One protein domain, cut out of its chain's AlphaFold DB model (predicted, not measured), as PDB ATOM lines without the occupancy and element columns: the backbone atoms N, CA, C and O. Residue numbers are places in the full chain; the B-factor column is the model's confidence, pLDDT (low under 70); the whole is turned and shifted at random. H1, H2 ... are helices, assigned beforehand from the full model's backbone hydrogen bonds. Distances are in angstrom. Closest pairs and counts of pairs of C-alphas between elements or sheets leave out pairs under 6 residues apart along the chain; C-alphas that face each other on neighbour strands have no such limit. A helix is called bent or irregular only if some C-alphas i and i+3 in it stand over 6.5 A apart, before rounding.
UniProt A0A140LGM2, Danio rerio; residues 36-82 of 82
ATOM      1  N   THR A  36      45.229  50.684  17.971       93.38
ATOM      2  CA  THR A  36      44.084  50.973  18.844       93.38
ATOM      3  C   THR A  36      42.832  50.227  18.389       93.38
ATOM      4  O   THR A  36      42.667  49.942  17.203       93.38
ATOM      5  N   LYS A  37      41.903  49.973  19.322       92.31
ATOM      6  CA  LYS A  37      40.593  49.371  19.014       92.31
ATOM      7  C   LYS A  37      39.843  50.159  17.938       92.31
ATOM      8  O   LYS A  37      39.346  49.574  16.989       92.31
ATOM      9  N   VAL A  38      39.847  51.488  18.046       94.00
ATOM     10  CA  VAL A  38      39.231  52.374  17.049       94.00
ATOM     11  C   VAL A  38      39.922  52.247  15.689       94.00
ATOM     12  O   VAL A  38      39.250  52.166  14.665       94.00
ATOM     13  N   GLY A  39      41.257  52.182  15.664       91.56
ATOM     14  CA  GLY A  39      42.008  51.994  14.425       91.56
ATOM     15  C   GLY A  39      41.730  50.645  13.758       91.56
ATOM     16  O   GLY A  39      41.722  50.562  12.533       91.56
ATOM     17  N   GLU A  40      41.497  49.596  14.541       90.88
ATOM     18  CA  GLU A  40      41.122  48.277  14.024       90.88
ATOM     19  C   GLU A  40      39.726  48.284  13.400       90.88
ATOM     20  O   GLU A  40      39.541  47.821  12.272       90.88
ATOM     21  N   THR A  41      38.758  48.887  14.092       93.62
ATOM     22  CA  THR A  41      37.405  49.069  13.561       93.62
ATOM     23  C   THR A  41      37.430  49.868  12.265       93.62
ATOM     24  O   THR A  41      36.747  49.506  11.311       93.62
ATOM     25  N   LEU A  42      38.254  50.920  12.192       92.12
ATOM     26  CA  LEU A  42      38.366  51.741  10.993       92.12
ATOM     27  C   LEU A  42      38.813  50.917   9.774       92.12
ATOM     28  O   LEU A  42      38.239  51.056   8.701       92.12
ATOM     29  N   ARG A  43      39.790  50.017   9.936       89.00
ATOM     30  CA  ARG A  43      40.252  49.140   8.845       89.00
ATOM     31  C   ARG A  43      39.160  48.199   8.349       89.00
ATOM     32  O   ARG A  43      39.076  47.964   7.154       89.00
ATOM     33  N   HIS A  44      38.308  47.718   9.250       90.81
ATOM     34  CA  HIS A  44      37.196  46.840   8.893       90.81
ATOM     35  C   HIS A  44      36.072  47.550   8.129       90.81
ATOM     36  O   HIS A  44      35.403  46.918   7.316       90.81
ATOM     37  N   VAL A  45      35.840  48.840   8.387       94.69
ATOM     38  CA  VAL A  45      34.746  49.588   7.740       94.69
ATOM     39  C   VAL A  45      35.168  50.295   6.453       94.69
ATOM     40  O   VAL A  45      34.298  50.686   5.677       94.69
ATOM     41  N   ILE A  46      36.471  50.480   6.206       92.44
ATOM     42  CA  ILE A  46      36.938  51.081   4.954       92.44
ATOM     43  C   ILE A  46      36.784  50.058   3.813       92.44
ATOM     44  O   ILE A  46      37.371  48.976   3.879       92.44
ATOM     45  N   PRO A  47      36.056  50.393   2.730       91.81
ATOM     46  CA  PRO A  47      35.925  49.523   1.566       91.81
ATOM     47  C   PRO A  47      37.278  49.148   0.959       91.81
ATOM     48  O   PRO A  47      38.176  49.985   0.902       91.81
ATOM     49  N   GLY A  48      37.385  47.922   0.434       87.81
ATOM     50  CA  GLY A  48      38.628  47.332  -0.080       87.81
ATOM     51  C   GLY A  48      39.490  48.288  -0.912       87.81
ATOM     52  O   GLY A  48      40.598  48.619  -0.501       87.81
ATOM     53  N   HIS A  49      38.904  48.811  -1.991       85.94
ATOM     54  CA  HIS A  49      39.521  49.735  -2.953       85.94
ATOM     55  C   HIS A  49      39.868  51.131  -2.390       85.94
ATOM     56  O   HIS A  49      40.475  51.954  -3.069       85.94
ATOM     57  N   MET A  50      39.444  51.449  -1.163       90.12
ATOM     58  CA  MET A  50      39.760  52.711  -0.482       90.12
ATOM     59  C   MET A  50      40.701  52.528   0.710       90.12
ATOM     60  O   MET A  50      41.185  53.522   1.254       90.12
ATOM     61  N   GLN A  51      41.001  51.291   1.117       90.44
ATOM     62  CA  GLN A  51      41.811  51.019   2.309       90.44
ATOM     63  C   GLN A  51      43.173  51.687   2.234       90.44
ATOM     64  O   GLN A  51      43.606  52.342   3.178       90.44
ATOM     65  N   CYS A  52      43.843  51.581   1.094       88.88
ATOM     66  CA  CYS A  52      45.161  52.164   0.940       88.88
ATOM     67  C   CYS A  52      45.111  53.700   0.974       88.88
ATOM     68  O   CYS A  52      45.885  54.339   1.696       88.88
ATOM     69  N   SER A  53      44.120  54.281   0.292       88.31
ATOM     70  CA  SER A  53      43.850  55.723   0.263       88.31
ATOM     71  C   SER A  53      43.531  56.321   1.628       88.31
ATOM     72  O   SER A  53      43.992  57.422   1.923       88.31
ATOM     73  N   MET A  54      42.812  55.597   2.484       89.38
ATOM     74  CA  MET A  54      42.385  56.114   3.786       89.38
ATOM     75  C   MET A  54      43.273  55.681   4.960       89.38
ATOM     76  O   MET A  54      43.328  56.393   5.959       89.38
ATOM     77  N   ALA A  55      43.979  54.548   4.861       88.56
ATOM     78  CA  ALA A  55      44.711  53.956   5.987       88.56
ATOM     79  C   ALA A  55      46.228  53.781   5.771       88.56
ATOM     80  O   ALA A  55      46.943  53.642   6.764       88.56
ATOM     81  N   CYS A  56      46.741  53.787   4.529       86.69
ATOM     82  CA  CYS A  56      48.182  53.621   4.238       86.69
ATOM     83  C   CYS A  56      48.865  54.881   3.671       86.69
ATOM     84  O   CYS A  56      50.085  55.006   3.759       86.69
ATOM     85  N   GLY A  57      48.112  55.813   3.078       87.75
ATOM     86  CA  GLY A  57      48.661  57.017   2.430       87.75
ATOM     87  C   GLY A  57      48.397  57.120   0.921       87.75
ATOM     88  O   GLY A  57      49.021  57.937   0.242       87.75
ATOM     89  N   GLY A  58      47.492  56.297   0.385       89.00
ATOM     90  CA  GLY A  58      46.976  56.370  -0.984       89.00
ATOM     91  C   GLY A  58      48.045  56.359  -2.057       89.00
ATOM     92  O   GLY A  58      48.960  55.543  -2.028       89.00
ATOM     93  N   ARG A  59      47.985  57.327  -2.977       85.12
ATOM     94  CA  ARG A  59      48.924  57.439  -4.110       85.12
ATOM     95  C   ARG A  59      50.401  57.547  -3.695       85.12
ATOM     96  O   ARG A  59      51.289  57.304  -4.516       85.12
ATOM     97  N   ALA A  60      50.672  57.932  -2.446       88.12
ATOM     98  CA  ALA A  60      52.017  57.989  -1.883       88.12
ATOM     99  C   ALA A  60      52.418  56.717  -1.105       88.12
ATOM    100  O   ALA A  60      53.597  56.576  -0.771       88.12
ATOM    101  N   CYS A  61      51.488  55.795  -0.825       90.56
ATOM    102  CA  CYS A  61      51.769  54.527  -0.146       90.56
ATOM    103  C   CYS A  61      52.670  53.649  -1.027       90.56
ATOM    104  O   CYS A  61      52.439  53.477  -2.226       90.56
ATOM    105  N   LYS A  62      53.705  53.063  -0.408       88.81
ATOM    106  CA  LYS A  62      54.678  52.189  -1.086       88.81
ATOM    107  C   LYS A  62      53.990  51.035  -1.819       88.81
ATOM    108  O   LYS A  62      54.403  50.685  -2.911       88.81
ATOM    109  N   TYR A  63      52.949  50.457  -1.228       88.19
ATOM    110  CA  TYR A  63      52.288  49.246  -1.729       88.19
ATOM    111  C   TYR A  63      51.293  49.493  -2.874       88.19
ATOM    112  O   TYR A  63      50.939  48.550  -3.575       88.19
ATOM    113  N   GLU A  64      50.874  50.741  -3.087       87.12
ATOM    114  CA  GLU A  64      49.957  51.121  -4.174       87.12
ATOM    115  C   GLU A  64      50.699  51.613  -5.419       87.12
ATOM    116  O   GLU A  64      50.203  51.496  -6.534       87.12
ATOM    117  N   ASN A  65      51.882  52.211  -5.238       87.62
ATOM    118  CA  ASN A  65      52.573  52.929  -6.303       87.62
ATOM    119  C   ASN A  65      53.742  52.110  -6.887       87.62
ATOM    120  O   ASN A  65      54.755  51.926  -6.202       87.62
ATOM    121  N   PRO A  66      53.676  51.700  -8.169       87.62
ATOM    122  CA  PRO A  66      54.745  50.955  -8.833       87.62
ATOM    123  C   PRO A  66      56.098  51.664  -8.814       87.62
ATOM    124  O   PRO A  66      57.129  51.015  -8.675       87.62
ATOM    125  N   SER A  67      56.115  52.999  -8.880       89.00
ATOM    126  CA  SER A  67      57.349  53.793  -8.885       89.00
ATOM    127  C   SER A  67      58.103  53.769  -7.549       89.00
ATOM    128  O   SER A  67      59.218  54.275  -7.469       89.00
ATOM    129  N   ARG A  68      57.496  53.230  -6.481       88.00
ATOM    130  CA  ARG A  68      58.099  53.118  -5.141       88.00
ATOM    131  C   ARG A  68      58.742  51.755  -4.875       88.00
ATOM    132  O   ARG A  68      59.285  51.566  -3.787       88.00
ATOM    133  N   TRP A  69      58.681  50.833  -5.833       89.62
ATOM    134  CA  TRP A  69      59.316  49.520  -5.759       89.62
ATOM    135  C   TRP A  69      60.466  49.409  -6.750       89.62
ATOM    136  O   TRP A  69      60.350  49.828  -7.900       89.62
ATOM    137  N   SER A  70      61.556  48.779  -6.322       90.31
ATOM    138  CA  SER A  70      62.543  48.205  -7.233       90.31
ATOM    139  C   SER A  70      62.255  46.723  -7.503       90.31
ATOM    140  O   SER A  70      61.666  46.032  -6.668       90.31
ATOM    141  N   ASP A  71      62.731  46.201  -8.638       88.94
ATOM    142  CA  ASP A  71      62.565  44.786  -9.022       88.94
ATOM    143  C   ASP A  71      63.040  43.792  -7.953       88.94
ATOM    144  O   ASP A  71      62.511  42.691  -7.850       88.94
ATOM    145  N   LYS A  72      64.060  44.168  -7.173       93.00
ATOM    146  CA  LYS A  72      64.668  43.306  -6.146       93.00
ATOM    147  C   LYS A  72      63.830  43.227  -4.877       93.00
ATOM    148  O   LYS A  72      63.946  42.270  -4.122       93.00
ATOM    149  N   GLU A  73      63.038  44.259  -4.615       90.56
ATOM    150  CA  GLU A  73      62.173  44.315  -3.445       90.56
ATOM    151  C   GLU A  73      60.870  43.528  -3.694       90.56
ATOM    152  O   GLU A  73      60.254  43.042  -2.748       90.56
ATOM    153  N   GLN A  74      60.458  43.349  -4.955       90.44
ATOM    154  CA  GLN A  74      59.234  42.626  -5.296       90.44
ATOM    155  C   GLN A  74      59.432  41.105  -5.269       90.44
ATOM    156  O   GLN A  74      60.052  40.529  -6.159       90.44
ATOM    157  N   ALA A  75      58.811  40.437  -4.292       90.56
ATOM    158  CA  ALA A  75      58.714  38.975  -4.281       90.56
ATOM    159  C   ALA A  75      57.846  38.439  -5.437       90.56
ATOM    160  O   ALA A  75      58.134  37.383  -5.994       90.56
ATOM    161  N   VAL A  76      56.801  39.184  -5.817       91.00
ATOM    162  CA  VAL A  76      55.933  38.902  -6.968       91.00
ATOM    163  C   VAL A  76      55.835  40.166  -7.812       91.00
ATOM    164  O   VAL A  76      55.438  41.222  -7.317       91.00
ATOM    165  N   LYS A  77      56.217  40.072  -9.087       90.62
ATOM    166  CA  LYS A  77      56.212  41.220  -9.999       90.62
ATOM    167  C   LYS A  77      54.789  41.602 -10.394       90.62
ATOM    168  O   LYS A  77      53.971  40.736 -10.685       90.62
ATOM    169  N   GLY A  78      54.524  42.907 -10.442       88.44
ATOM    170  CA  GLY A  78      53.241  43.456 -10.892       88.44
ATOM    171  C   GLY A  78      52.090  43.361  -9.883       88.44
ATOM    172  O   GLY A  78      50.967  43.707 -10.238       88.44
ATOM    173  N   LEU A  79      52.344  42.913  -8.648       89.62
ATOM    174  CA  LEU A  79      51.335  42.864  -7.588       89.62
ATOM    175  C   LEU A  79      51.363  44.156  -6.758       89.62
ATOM    176  O   LEU A  79      52.401  44.513  -6.198       89.62
ATOM    177  N   TYR A  80      50.214  44.828  -6.673       86.62
ATOM    178  CA  TYR A  80      50.010  46.086  -5.948       86.62
ATOM    179  C   TYR A  80      48.664  46.056  -5.212       86.62
ATOM    180  O   TYR A  80      47.780  45.275  -5.573       86.62
ATOM    181  N   SER A  81      48.502  46.894  -4.184       80.06
ATOM    182  CA  SER A  81      47.194  47.097  -3.542       80.06
ATOM    183  C   SER A  81      46.162  47.578  -4.576       80.06
ATOM    184  O   SER A  81      46.485  48.426  -5.406       80.06
ATOM    185  N   SER A  82      44.961  46.983  -4.561       69.50
ATOM    186  CA  SER A  82      43.819  47.319  -5.438       69.50
ATOM    187  C   SER A  82      42.782  48.182  -4.732       69.50
ATOM    188  O   SER A  82      42.642  48.026  -3.497       69.50
TER     189      SER A  82
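AT A GLANCE: This is residues 36 to 82 of the 82 residues of a protein of Danio rerio (UniProt A0A140LGM2). With little regular structure, this is a loose rod: two short helices, H1 then H2, make one end, and a long winding stretch, residues 57 to 82, runs out from H2 to the other end and folds back toward H2. Residues 70 to 76 stick out at that far end. The printed part has 47 residues with two named helices and no named strand; the class is all helix, with 18 residues in named elements. The radius of gyration of the C-alphas is 12.4 A, and the spans are 36 by 17 by 15 A.

IN THESE COORDINATES: H1, residues 37 to 45, begins at C-alpha 37 (40.593, 49.371, 19.014) and is 12.7 A long from first to last C-alpha. After a tight link of 2 residues, H2, residues 48 to 56, is 12.2 A long and ends at C-alpha 56 (48.182, 53.621, 4.238). H2 is irregular: C-alphas 49 and 52 are 7.3 A apart.

HOW THE PARTS SIT: H1 and H2 are close but not clearly touching; their closest C-alphas, of Arg 43 and Gln 51, are 7.0 A apart. They run opposite ways at a shallow tilt of 32 degrees, only just short of steep. Every O i to N i+4 pair is within hydrogen-bond range in H1, and 3 of 5 are in H2.

THE WHOLE: The C-alphas farthest apart, of Lys 37 and Asp 71, are 35.9 A apart. The printed part has no cut. Residue 82, the chain's last, is under 70 in pLDDT; the mean of the printed part is 89.1.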